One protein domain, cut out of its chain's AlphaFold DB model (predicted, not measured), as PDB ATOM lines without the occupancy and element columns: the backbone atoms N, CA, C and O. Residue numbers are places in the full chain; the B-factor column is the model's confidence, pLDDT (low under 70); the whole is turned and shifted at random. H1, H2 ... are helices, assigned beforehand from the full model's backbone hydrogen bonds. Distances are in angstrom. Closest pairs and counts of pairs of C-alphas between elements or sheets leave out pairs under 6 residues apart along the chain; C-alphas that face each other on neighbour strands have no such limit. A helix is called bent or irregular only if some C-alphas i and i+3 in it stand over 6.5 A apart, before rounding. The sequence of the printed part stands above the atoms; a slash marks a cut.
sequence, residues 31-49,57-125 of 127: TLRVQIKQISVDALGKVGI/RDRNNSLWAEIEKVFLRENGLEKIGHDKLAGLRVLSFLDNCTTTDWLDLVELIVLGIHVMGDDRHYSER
ATOM      1  N   THR A  31      13.074 -57.088  -3.084       93.44
ATOM      2  CA  THR A  31      12.852 -55.742  -2.543       93.44
ATOM      3  C   THR A  31      14.066 -54.842  -2.742       93.44
ATOM      4  O   THR A  31      13.910 -53.705  -3.179       93.44
ATOM      5  N   LEU A  32      15.273 -55.365  -2.506       91.94
ATOM      6  CA  LEU A  32      16.516 -54.624  -2.703       91.94
ATOM      7  C   LEU A  32      16.740 -54.291  -4.184       91.94
ATOM      8  O   LEU A  32      17.099 -53.163  -4.508       91.94
ATOM      9  N   ARG A  33      16.447 -55.225  -5.102       93.19
ATOM     10  CA  ARG A  33      16.516 -54.957  -6.552       93.19
ATOM     11  C   ARG A  33      15.603 -53.796  -6.952       93.19
ATOM     12  O   ARG A  33      16.028 -52.906  -7.682       93.19
ATOM     13  N   VAL A  34      14.369 -53.769  -6.442       93.00
ATOM     14  CA  VAL A  34      13.417 -52.673  -6.700       93.00
ATOM     15  C   VAL A  34      13.935 -51.342  -6.157       93.00
ATOM     16  O   VAL A  34      13.908 -50.352  -6.886       93.00
ATOM     17  N   GLN A  35      14.433 -51.320  -4.919       94.19
ATOM     18  CA  GLN A  35      14.971 -50.107  -4.295       94.19
ATOM     19  C   GLN A  35      16.145 -49.537  -5.084       94.19
ATOM     20  O   GLN A  35      16.167 -48.346  -5.375       94.19
ATOM     21  N   ILE A  36      17.086 -50.390  -5.491       94.00
ATOM     22  CA  ILE A  36      18.222 -49.961  -6.301       94.00
ATOM     23  C   ILE A  36      17.752 -49.392  -7.635       94.00
ATOM     24  O   ILE A  36      18.177 -48.302  -7.986       94.00
ATOM     25  N   LYS A  37      16.821 -50.040  -8.347       92.56
ATOM     26  CA  LYS A  37      16.282 -49.485  -9.602       92.56
ATOM     27  C   LYS A  37      15.680 -48.091  -9.414       92.56
ATOM     28  O   LYS A  37      15.909 -47.224 -10.252       92.56
ATOM     29  N   GLN A  38      14.924 -47.879  -8.336       90.75
ATOM     30  CA  GLN A  38      14.338 -46.573  -8.017       90.75
ATOM     31  C   GLN A  38      15.426 -45.528  -7.755       90.75
ATOM     32  O   GLN A  38      15.423 -44.485  -8.400       90.75
ATOM     33  N   ILE A  39      16.406 -45.851  -6.905       91.19
ATOM     34  CA  ILE A  39      17.547 -44.975  -6.608       91.19
ATOM     35  C   ILE A  39      18.309 -44.617  -7.887       91.19
ATOM     36  O   ILE A  39      18.649 -43.455  -8.094       91.19
ATOM     37  N   SER A  40      18.557 -45.587  -8.766       90.44
ATOM     38  CA  SER A  40      19.279 -45.349 -10.013       90.44
ATOM     39  C   SER A  40      18.526 -44.399 -10.939       90.44
ATOM     40  O   SER A  40      19.142 -43.512 -11.518       90.44
ATOM     41  N   VAL A  41      17.204 -44.552 -11.068       88.88
ATOM     42  CA  VAL A  41      16.370 -43.644 -11.873       88.88
ATOM     43  C   VAL A  41      16.346 -42.239 -11.274       88.88
ATOM     44  O   VAL A  41      16.473 -41.265 -12.012       88.88
ATOM     45  N   ASP A  42      16.234 -42.126  -9.952       86.19
ATOM     46  CA  ASP A  42      16.214 -40.832  -9.267       86.19
ATOM     47  C   ASP A  42      17.565 -40.106  -9.364       86.19
ATOM     48  O   ASP A  42      17.611 -38.882  -9.461       86.19
ATOM     49  N   ALA A  43      18.674 -40.848  -9.349       85.69
ATOM     50  CA  ALA A  43      20.013 -40.275  -9.292       85.69
ATOM     51  C   ALA A  43      20.660 -40.033 -10.667       85.69
ATOM     52  O   ALA A  43      21.382 -39.044 -10.825       85.69
ATOM     53  N   LEU A  44      20.431 -40.930 -11.635       83.19
ATOM     54  CA  LEU A  44      20.973 -40.846 -13.000       83.19
ATOM     55  C   LEU A  44      20.015 -40.171 -13.981       83.19
ATOM     56  O   LEU A  44      20.430 -39.831 -15.083       83.19
ATOM     57  N   GLY A  45      18.749 -39.991 -13.604       80.81
ATOM     58  CA  GLY A  45      17.716 -39.426 -14.461       80.81
ATOM     59  C   GLY A  45      16.840 -40.486 -15.128       80.81
ATOM     60  O   GLY A  45      17.139 -41.689 -15.159       80.81
ATOM     61  N   LYS A  46      15.708 -40.020 -15.665       75.88
ATOM     62  CA  LYS A  46      14.644 -40.890 -16.174       75.88
ATOM     63  C   LYS A  46      15.082 -41.705 -17.379       75.88
ATOM     64  O   LYS A  46      15.878 -41.295 -18.218       75.88
ATOM     65  N   VAL A  47      14.474 -42.881 -17.469       68.00
ATOM     66  CA  VAL A  47      14.607 -43.780 -18.602       68.00
ATOM     67  C   VAL A  47      13.292 -43.769 -19.367       68.00
ATOM     68  O   VAL A  47      12.304 -44.338 -18.906       68.00
ATOM     69  N   GLY A  48      13.269 -43.160 -20.549       59.94
ATOM     70  CA  GLY A  48      12.110 -43.238 -21.434       59.94
ATOM     71  C   GLY A  48      11.490 -41.906 -21.805       59.94
ATOM     72  O   GLY A  48      11.869 -40.853 -21.323       59.94
ATOM     73  N   ILE A  49      10.533 -42.026 -22.718       52.53
ATOM     74  CA  ILE A  49       9.951 -40.956 -23.512       52.53
ATOM     75  C   ILE A  49       8.750 -40.355 -22.780       52.53
ATOM     76  O   ILE A  49       7.775 -41.063 -22.505       52.53
ATOM     77  N   ARG A  57      15.744 -35.355 -26.660       44.16
ATOM     78  CA  ARG A  57      16.411 -35.182 -25.369       44.16
ATOM     79  C   ARG A  57      16.338 -36.424 -24.469       44.16
ATOM     80  O   ARG A  57      17.373 -36.836 -23.962       44.16
ATOM     81  N   ASP A  58      15.203 -37.130 -24.416       48.12
ATOM     82  CA  ASP A  58      15.063 -38.406 -23.676       48.12
ATOM     83  C   ASP A  58      15.862 -39.564 -24.318       48.12
ATOM     84  O   ASP A  58      16.109 -40.600 -23.696       48.12
ATOM     85  N   ARG A  59      16.277 -39.421 -25.588       50.34
ATOM     86  CA  ARG A  59      17.068 -40.439 -26.307       50.34
ATOM     87  C   ARG A  59      18.513 -40.572 -25.821       50.34
ATOM     88  O   ARG A  59      19.128 -41.586 -26.140       50.34
ATOM     89  N   ASN A  60      19.050 -39.599 -25.088       54.47
ATOM     90  CA  ASN A  60      20.491 -39.462 -24.874       54.47
ATOM     91  C   ASN A  60      20.873 -39.249 -23.405       54.47
ATOM     92  O   ASN A  60      21.756 -38.446 -23.112       54.47
ATOM     93  N   ASN A  61      20.290 -40.003 -22.470       71.88
ATOM     94  CA  ASN A  61      20.978 -40.168 -21.191       71.88
ATOM     95  C   ASN A  61      22.243 -41.010 -21.436       71.88
ATOM     96  O   ASN A  61      22.222 -42.247 -21.453       71.88
ATOM     97  N   SER A  62      23.326 -40.294 -21.739       79.81
ATOM     98  CA  SER A  62      24.605 -40.851 -22.170       79.81
ATOM     99  C   SER A  62      25.225 -41.746 -21.100       79.81
ATOM    100  O   SER A  62      25.926 -42.696 -21.437       79.81
ATOM    101  N   LEU A  63      24.884 -41.520 -19.830       85.44
ATOM    102  CA  LEU A  63      25.366 -42.315 -18.709       85.44
ATOM    103  C   LEU A  63      24.774 -43.713 -18.702       85.44
ATOM    104  O   LEU A  63      25.518 -44.669 -18.523       85.44
ATOM    105  N   TRP A  64      23.473 -43.866 -18.965       88.69
ATOM    106  CA  TRP A  64      22.886 -45.203 -19.097       88.69
ATOM    107  C   TRP A  64      23.546 -46.002 -20.223       88.69
ATOM    108  O   TRP A  64      23.797 -47.197 -20.068       88.69
ATOM    109  N   ALA A  65      23.850 -45.341 -21.343       89.00
ATOM    110  CA  ALA A  65      24.557 -45.964 -22.457       89.00
ATOM    111  C   ALA A  65      26.011 -46.310 -22.102       89.00
ATOM    112  O   ALA A  65      26.486 -47.383 -22.473       89.00
ATOM    113  N   GLU A  66      26.712 -45.441 -21.372       89.94
ATOM    114  CA  GLU A  66      28.092 -45.690 -20.955       89.94
ATOM    115  C   GLU A  66      28.170 -46.811 -19.909       89.94
ATOM    116  O   GLU A  66      29.015 -47.693 -20.039       89.94
ATOM    117  N   ILE A  67      27.248 -46.850 -18.940       92.00
ATOM    118  CA  ILE A  67      27.120 -47.943 -17.961       92.00
ATOM    119  C   ILE A  67      26.929 -49.275 -18.684       92.00
ATOM    120  O   ILE A  67      27.684 -50.215 -18.441       92.00
ATOM    121  N   GLU A  68      25.960 -49.352 -19.603       93.62
ATOM    122  CA  GLU A  68      25.721 -50.570 -20.379       93.62
ATOM    123  C   GLU A  68      26.969 -50.972 -21.171       93.62
ATOM    124  O   GLU A  68      27.395 -52.123 -21.124       93.62
ATOM    125  N   LYS A  69      27.594 -50.026 -21.872       93.56
ATOM    126  CA  LYS A  69      28.775 -50.287 -22.697       93.56
ATOM    127  C   LYS A  69      29.964 -50.783 -21.879       93.56
ATOM    128  O   LYS A  69      30.670 -51.684 -22.335       93.56
ATOM    129  N   VAL A  70      30.210 -50.199 -20.705       93.75
ATOM    130  CA  VAL A  70      31.268 -50.658 -19.798       93.75
ATOM    131  C   VAL A  70      30.943 -52.064 -19.312       93.75
ATOM    132  O   VAL A  70      31.778 -52.947 -19.467       93.75
ATOM    133  N   PHE A  71      29.722 -52.303 -18.830       95.06
ATOM    134  CA  PHE A  71      29.310 -53.626 -18.360       95.06
ATOM    135  C   PHE A  71      29.490 -54.707 -19.435       95.06
ATOM    136  O   PHE A  71      30.089 -55.748 -19.174       95.06
ATOM    137  N   LEU A  72      29.025 -54.439 -20.660       94.75
ATOM    138  CA  LEU A  72      29.156 -55.349 -21.798       94.75
ATOM    139  C   LEU A  72      30.621 -55.639 -22.134       94.75
ATOM    140  O   LEU A  72      30.990 -56.795 -22.333       94.75
ATOM    141  N   ARG A  73      31.466 -54.603 -22.170       94.75
ATOM    142  CA  ARG A  73      32.886 -54.743 -22.506       94.75
ATOM    143  C   ARG A  73      33.642 -55.568 -21.469       94.75
ATOM    144  O   ARG A  73      34.396 -56.453 -21.861       94.75
ATOM    145  N   GLU A  74      33.454 -55.283 -20.184       90.31
ATOM    146  CA  GLU A  74      34.201 -55.962 -19.117       90.31
ATOM    147  C   GLU A  74      33.756 -57.422 -18.926       90.31
ATOM    148  O   GLU A  74      34.562 -58.253 -18.516       90.31
ATOM    149  N   ASN A  75      32.509 -57.750 -19.284       88.12
ATOM    150  CA  ASN A  75      31.973 -59.114 -19.218       88.12
ATOM    151  C   ASN A  75      32.042 -59.877 -20.555       88.12
ATOM    152  O   ASN A  75      31.603 -61.022 -20.634       88.12
ATOM    153  N   GLY A  76      32.561 -59.264 -21.626       91.62
ATOM    154  CA  GLY A  76      32.633 -59.894 -22.950       91.62
ATOM    155  C   GLY A  76      31.264 -60.209 -23.569       91.62
ATOM    156  O   GLY A  76      31.129 -61.181 -24.312       91.62
ATOM    157  N   LEU A  77      30.243 -59.409 -23.260       92.19
ATOM    158  CA  LEU A  77      28.868 -59.590 -23.726       92.19
ATOM    159  C   LEU A  77      28.560 -58.679 -24.920       92.19
ATOM    160  O   LEU A  77      29.015 -57.541 -24.998       92.19
ATOM    161  N   GLU A  78      27.713 -59.155 -25.832       92.31
ATOM    162  CA  GLU A  78      27.227 -58.347 -26.959       92.31
ATOM    163  C   GLU A  78      26.001 -57.495 -26.575       92.31
ATOM    164  O   GLU A  78      25.838 -56.378 -27.063       92.31
ATOM    165  N   LYS A  79      25.128 -58.015 -25.698       90.94
ATOM    166  CA  LYS A  79      23.893 -57.348 -25.246       90.94
ATOM    167  C   LYS A  79      23.359 -57.939 -23.935       90.94
ATOM    168  O   LYS A  79      23.543 -59.126 -23.683       90.94
ATOM    169  N   ILE A  80      22.615 -57.134 -23.171       90.94
ATOM    170  CA  ILE A  80      21.928 -57.544 -21.925       90.94
ATOM    171  C   ILE A  80      20.391 -57.460 -21.994       90.94
ATOM    172  O   ILE A  80      19.707 -57.855 -21.056       90.94
ATOM    173  N   GLY A  81      19.820 -56.986 -23.106       87.81
ATOM    174  CA  GLY A  81      18.370 -56.865 -23.268       87.81
ATOM    175  C   GLY A  81      17.941 -56.521 -24.693       87.81
ATOM    176  O   GLY A  81      18.774 -56.355 -25.587       87.81
ATOM    177  N   HIS A  82      16.627 -56.413 -24.903       84.50
ATOM    178  CA  HIS A  82      16.021 -56.160 -26.221       84.50
ATOM    179  C   HIS A  82      15.332 -54.794 -26.346       84.50
ATOM    180  O   HIS A  82      14.867 -54.441 -27.430       84.50
ATOM    181  N   ASP A  83      15.269 -54.015 -25.266       85.06
ATOM    182  CA  ASP A  83      14.683 -52.679 -25.295       85.06
ATOM    183  C   ASP A  83      15.476 -51.712 -26.170       85.06
ATOM    184  O   ASP A  83      16.669 -51.883 -26.411       85.06
ATOM    185  N   LYS A  84      14.818 -50.647 -26.635       81.38
ATOM    186  CA  LYS A  84      15.459 -49.625 -27.481       81.38
ATOM    187  C   LYS A  84      16.402 -48.710 -26.698       81.38
ATOM    188  O   LYS A  84      17.372 -48.217 -27.267       81.38
ATOM    189  N   LEU A  85      16.140 -48.501 -25.408       84.81
ATOM    190  CA  LEU A  85      16.883 -47.571 -24.556       84.81
ATOM    191  C   LEU A  85      17.817 -48.328 -23.610       84.81
ATOM    192  O   LEU A  85      17.383 -49.278 -22.962       84.81
ATOM    193  N   ALA A  86      19.065 -47.865 -23.498       87.75
ATOM    194  CA  ALA A  86      20.086 -48.478 -22.644       87.75
ATOM    195  C   ALA A  86      19.626 -48.592 -21.188       87.75
ATOM    196  O   ALA A  86      19.700 -49.667 -20.604       87.75
ATOM    197  N   GLY A  87      19.030 -47.529 -20.639       87.94
ATOM    198  CA  GLY A  87      18.511 -47.558 -19.272       87.94
ATOM    199  C   GLY A  87      17.445 -48.639 -19.061       87.94
ATOM    200  O   GLY A  87      17.442 -49.284 -18.021       87.94
ATOM    201  N   LEU A  88      16.580 -48.918 -20.049       89.25
ATOM    202  CA  LEU A  88      15.559 -49.968 -19.909       89.25
ATOM    203  C   LEU A  88      16.200 -51.354 -19.951       89.25
ATOM    204  O   LEU A  88      15.822 -52.225 -19.171       89.25
ATOM    205  N   ARG A  89      17.202 -51.547 -20.816       91.06
ATOM    206  CA  ARG A  89      17.973 -52.795 -20.873       91.06
ATOM    207  C   ARG A  89      18.716 -53.041 -19.559       91.06
ATOM    208  O   ARG A  89      18.620 -54.128 -19.010       91.06
ATOM    209  N   VAL A  90      19.371 -52.019 -19.012       92.62
ATOM    210  CA  VAL A  90      20.079 -52.092 -17.722       92.62
ATOM    211  C   VAL A  90      19.112 -52.399 -16.576       92.62
ATOM    212  O   VAL A  90      19.340 -53.331 -15.804       92.62
ATOM    213  N   LEU A  91      18.003 -51.661 -16.474       92.56
ATOM    214  CA  LEU A  91      17.024 -51.846 -15.399       92.56
ATOM    215  C   LEU A  91      16.299 -53.196 -15.481       92.56
ATOM    216  O   LEU A  91      16.045 -53.801 -14.443       92.56
ATOM    217  N   SER A  92      15.974 -53.681 -16.683       92.56
ATOM    218  CA  SER A  92      15.360 -55.006 -16.859       92.56
ATOM    219  C   SER A  92      16.346 -56.139 -16.570       92.56
ATOM    220  O   SER A  92      15.966 -57.153 -15.980       92.56
ATOM    221  N   PHE A  93      17.625 -55.960 -16.909       94.38
ATOM    222  CA  PHE A  93      18.672 -56.925 -16.589       94.38
ATOM    223  C   PHE A  93      18.906 -57.039 -15.074       94.38
ATOM    224  O   PHE A  93      19.034 -58.151 -14.555       94.38
ATOM    225  N   LEU A  94      18.847 -55.924 -14.331       93.00
ATOM    226  CA  LEU A  94      18.926 -55.918 -12.861       93.00
ATOM    227  C   LEU A  94      17.870 -56.791 -12.171       93.00
ATOM    228  O   LEU A  94      18.092 -57.199 -11.032       93.00
ATOM    229  N   ASP A  95      16.742 -57.100 -12.810       91.00
ATOM    230  CA  ASP A  95      15.700 -57.927 -12.192       91.00
ATOM    231  C   ASP A  95      16.038 -59.417 -12.174       91.00
ATOM    232  O   ASP A  95      15.664 -60.114 -11.231       91.00
ATOM    233  N   ASN A  96      16.763 -59.898 -13.187       89.62
ATOM    234  CA  ASN A  96      16.904 -61.333 -13.448       89.62
ATOM    235  C   ASN A  96      18.358 -61.821 -13.519       89.62
ATOM    236  O   ASN A  96      18.587 -63.017 -13.687       89.62
ATOM    237  N   CYS A  97      19.338 -60.927 -13.389       93.00
ATOM    238  CA  CYS A  97      20.754 -61.286 -13.414       93.00
ATOM    239  C   CYS A  97      21.221 -62.015 -12.140       93.00
ATOM    240  O   CYS A  97      20.581 -61.955 -11.076       93.00
ATOM    241  N   THR A  98      22.362 -62.698 -12.267       93.69
ATOM    242  CA  THR A  98      23.037 -63.388 -11.160       93.69
ATOM    243  C   THR A  98      23.453 -62.400 -10.068       93.69
ATOM    244  O   THR A  98      23.462 -61.190 -10.286       93.69
ATOM    245  N   THR A  99      23.775 -62.885  -8.866       91.25
ATOM    246  CA  THR A  99      24.231 -61.994  -7.786       91.25
ATOM    247  C   THR A  99      25.523 -61.261  -8.164       91.25
ATOM    248  O   THR A  99      25.625 -60.063  -7.918       91.25
ATOM    249  N   THR A 100      26.465 -61.941  -8.818       90.38
ATOM    250  CA  THR A 100      27.726 -61.351  -9.283       90.38
ATOM    251  C   THR A 100      27.486 -60.249 -10.314       90.38
ATOM    252  O   THR A 100      27.908 -59.115 -10.102       90.38
ATOM    253  N   ASP A 101      26.710 -60.541 -11.363       93.56
ATOM    254  CA  ASP A 101      26.360 -59.551 -12.391       93.56
ATOM    255  C   ASP A 101      25.612 -58.354 -11.793       93.56
ATOM    256  O   ASP A 101      25.803 -57.209 -12.200       93.56
ATOM    257  N   TRP A 102      24.740 -58.623 -10.818       94.06
ATOM    258  CA  TRP A 102      23.991 -57.588 -10.125       94.06
ATOM    259  C   TRP A 102      24.924 -56.647  -9.360       94.06
ATOM    260  O   TRP A 102      24.771 -55.434  -9.469       94.06
ATOM    261  N   LEU A 103      25.900 -57.184  -8.621       92.19
ATOM    262  CA  LEU A 103      26.875 -56.384  -7.873       92.19
ATOM    263  C   LEU A 103      27.758 -55.547  -8.804       92.19
ATOM    264  O   LEU A 103      27.918 -54.350  -8.565       92.19
ATOM    265  N   ASP A 104      28.256 -56.145  -9.885       92.19
ATOM    266  CA  ASP A 104      29.046 -55.452 -10.908       92.19
ATOM    267  C   ASP A 104      28.273 -54.280 -11.523       92.19
ATOM    268  O   ASP A 104      28.789 -53.169 -11.678       92.19
ATOM    269  N   LEU A 105      27.001 -54.508 -11.850       93.56
ATOM    270  CA  LEU A 105      26.159 -53.484 -12.450       93.56
ATOM    271  C   LEU A 105      25.795 -52.381 -11.445       93.56
ATOM    272  O   LEU A 105      25.748 -51.206 -11.815       93.56
ATOM    273  N   VAL A 106      25.583 -52.728 -10.173       93.75
ATOM    274  CA  VAL A 106      25.370 -51.752  -9.093       93.75
ATOM    275  C   VAL A 106      26.602 -50.885  -8.873       93.75
ATOM    276  O   VAL A 106      26.459 -49.676  -8.708       93.75
ATOM    277  N   GLU A 107      27.803 -51.454  -8.925       93.06
ATOM    278  CA  GLU A 107      29.043 -50.681  -8.828       93.06
ATOM    279  C   GLU A 107      29.143 -49.635  -9.946       93.06
ATOM    280  O   GLU A 107      29.420 -48.463  -9.678       93.06
ATOM    281  N   LEU A 108      28.836 -50.021 -11.187       93.25
ATOM    282  CA  LEU A 108      28.825 -49.092 -12.319       93.25
ATOM    283  C   LEU A 108      27.764 -47.998 -12.178       93.25
ATOM    284  O   LEU A 108      28.023 -46.842 -12.513       93.25
ATOM    285  N   ILE A 109      26.589 -48.339 -11.652       92.69
ATOM    286  CA  ILE A 109      25.533 -47.367 -11.356       92.69
ATOM    287  C   ILE A 109      26.008 -46.370 -10.301       92.69
ATOM    288  O   ILE A 109      25.880 -45.167 -10.509       92.69
ATOM    289  N   VAL A 110      26.582 -46.839  -9.192       92.06
ATOM    290  CA  VAL A 110      27.090 -45.967  -8.123       92.06
ATOM    291  C   VAL A 110      28.199 -45.057  -8.646       92.06
ATOM    292  O   VAL A 110      28.208 -43.866  -8.335       92.06
ATOM    293  N   LEU A 111      29.091 -45.575  -9.495       89.75
ATOM    294  CA  LEU A 111      30.105 -44.765 -10.163       89.75
ATOM    295  C   LEU A 111      29.469 -43.697 -11.065       89.75
ATOM    296  O   LEU A 111      29.863 -42.535 -11.005       89.75
ATOM    297  N   GLY A 112      28.455 -44.062 -11.852       86.50
ATOM    298  CA  GLY A 112      27.691 -43.111 -12.661       86.50
ATOM    299  C   GLY A 112      27.023 -42.023 -11.813       86.50
ATOM    300  O   GLY A 112      27.074 -40.848 -12.163       86.50
ATOM    301  N   ILE A 113      26.456 -42.390 -10.658       86.94
ATOM    302  CA  ILE A 113      25.840 -41.446  -9.715       86.94
ATOM    303  C   ILE A 113      26.890 -40.491  -9.150       86.94
ATOM    304  O   ILE A 113      26.613 -39.302  -9.000       86.94
ATOM    305  N   HIS A 114      28.086 -40.993  -8.843       85.31
ATOM    306  CA  HIS A 114      29.190 -40.167  -8.374       85.31
ATOM    307  C   HIS A 114      29.626 -39.155  -9.439       85.31
ATOM    308  O   HIS A 114      29.778 -37.979  -9.124       85.31
ATOM    309  N   VAL A 115      29.730 -39.582 -10.703       80.00
ATOM    310  CA  VAL A 115      30.010 -38.687 -11.840       80.00
ATOM    311  C   VAL A 115      28.923 -37.612 -11.984       80.00
ATOM    312  O   VAL A 115      29.250 -36.445 -12.168       80.00
ATOM    313  N   MET A 116      27.645 -37.971 -11.815       70.56
ATOM    314  CA  MET A 116      26.520 -37.017 -11.811       70.56
ATOM    315  C   MET A 116      26.494 -36.076 -10.607       70.56
ATOM    316  O   MET A 116      25.863 -35.021 -10.652       70.56
ATOM    317  N   GLY A 117      27.109 -36.485  -9.500       67.69
ATOM    318  CA  GLY A 117      27.238 -35.679  -8.295       67.69
ATOM    319  C   GLY A 117      28.351 -34.635  -8.368       67.69
ATOM    320  O   GLY A 117      28.346 -33.736  -7.534       67.69
ATOM    321  N   ASP A 118      29.276 -34.740  -9.330       74.00
ATOM    322  CA  ASP A 118      30.316 -33.732  -9.562       74.00
ATOM    323  C   ASP A 118      29.692 -32.505 -10.262       74.00
ATOM    324  O   ASP A 118      28.926 -32.647 -11.220       74.00
ATOM    325  N   ASP A 119      30.011 -31.289  -9.795       54.78
ATOM    326  CA  ASP A 119      29.297 -30.018 -10.080       54.78
ATOM    327  C   ASP A 119      29.142 -29.664 -11.577       54.78
ATOM    328  O   ASP A 119      28.385 -28.770 -11.957       54.78
ATOM    329  N   ARG A 120      29.843 -30.380 -12.458       57.84
ATOM    330  CA  ARG A 120      29.839 -30.193 -13.913       57.84
ATOM    331  C   ARG A 120      28.624 -30.794 -14.628       57.84
ATOM    332  O   ARG A 120      28.398 -30.431 -15.778       57.84
ATOM    333  N   HIS A 121      27.840 -31.654 -13.971       53.75
ATOM    334  CA  HIS A 121      26.723 -32.388 -14.593       53.75
ATOM    335  C   HIS A 121      25.333 -32.049 -14.022       53.75
ATOM    336  O   HIS A 121      24.344 -32.718 -14.321       53.75
ATOM    337  N   TYR A 122      25.217 -30.964 -13.248       52.16
ATOM    338  CA  TYR A 122      23.968 -30.565 -12.583       52.16
ATOM    339  C   TYR A 122      22.774 -30.369 -13.540       52.16
ATOM    340  O   TYR A 122      21.627 -30.586 -13.147       52.16
ATOM    341  N   SER A 123      23.027 -29.986 -14.797       52.78
ATOM    342  CA  SER A 123      21.995 -29.788 -15.825       52.78
ATOM    343  C   SER A 123      21.297 -31.080 -16.250       52.78
ATOM    344  O   SER A 123      20.127 -31.035 -16.602       52.78
ATOM    345  N   GLU A 124      21.972 -32.231 -16.176       54.62
ATOM    346  CA  GLU A 124      21.409 -33.526 -16.589       54.62
ATOM    347  C   GLU A 124      20.507 -34.151 -15.507       54.62
ATOM    348  O   GLU A 124      19.747 -35.070 -15.790       54.62
ATOM    349  N   ARG A 125      20.558 -33.650 -14.260       50.88
ATOM    350  CA  ARG A 125      19.723 -34.128 -13.140       50.88
ATOM    351  C   ARG A 125      18.315 -33.529 -13.097       50.88
ATOM    352  O   ARG A 125      17.454 -34.090 -12.423       50.88
TER     353      ARG A 125
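AT A GLANCE: This is residues 31 to 49 and 57 to 125 of the 127 residues of an uncharacterized protein of Acetobacter orleanensis (UniProt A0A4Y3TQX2). Four helices pack in a rough four-cornered ring, H1 to H3 to H2 to H4 and back to H1; long H4 lies along the longest axis, and H2 and H3 cross steeply. Short, irregular H5 makes a corner at the far end of H4, where residues 118 to 123 stick out. The printed part has 88 residues, with five named helices in the order H1, H2, H3, H4, H5 and no named strand; the class is all helix. H1, H3 and H4 form an up and down bundle, each running against the one before it. The whole is compact, with a radius of gyration of the C-alphas of 12.2 A, and rounded, spanning 33 by 25 by 23 A.

IN THESE COORDINATES: Find C-alpha 31 at (12.852, -55.742, -2.543); from there H1 runs through residues 31 to 44, 19.9 A long. After the cut, look for H2 at residues 62 to 74, 18.2 A. H3 takes residues 86 to 96, 16.1 A. Find C-alpha 99 at (24.231, -61.994, -7.786), where H4 begins; it runs to residue 117, 26.5 A. H5, residues 119 to 125, covers 10.9 A and ends at C-alpha 125, (19.723, -34.128, -13.140); it is irregular, with C-alphas 120 and 123 8.1 A apart.

HOW THE PARTS SIT: Begin at the hub, H4, which touches H1, H2 and H5. H1 and H4 run the same way at a shallow tilt of 27 degrees; their closest C-alphas, of Leu 44 and Ile 113, are 5.9 A apart. With residues 104 to 112 alone, H4 touches H2, closest at the C-alphas of Ile 67 and Leu 108, 6.0 A. H1, with residues 33 to 37 alone, touches H3, opposite ways at a shallow tilt of 13 degrees; the closest C-alphas are those of Lys 37 and Leu 91, 6.3 A. H2, with residues 64 to 68 alone, touches H3 at a steep tilt of 53 degrees; look at the C-alphas of Trp 64 and Gly 87, the closest, 5.0 A apart. H3 and H4 are close but not clearly touching. H4 and H5 touch only at the corner, closest at the C-alphas of Met 116 and Tyr 122, 7.0 A. H5 is apart from H2 and H3. Every O i to N i+4 pair is within hydrogen-bond range in H1, H2 and H4, against 5 of 7 in H3 and 0 of 3 in H5, where 2 of 4 O i to N i+3 pairs are.

THE WHOLE: The C-alphas farthest apart, of Thr 98 and Arg 120, are 34.0 A from each other. Residues 50 to 56 are not printed; C-alphas 49 and 57 are 8.9 A apart across this cut. The link from H2 to H3 is long, with 11 residues. The mean pLDDT of the printed part is 83.4; look for values under 70 at residues 47 to 49, 57 to 60, 117 and 119 to 125.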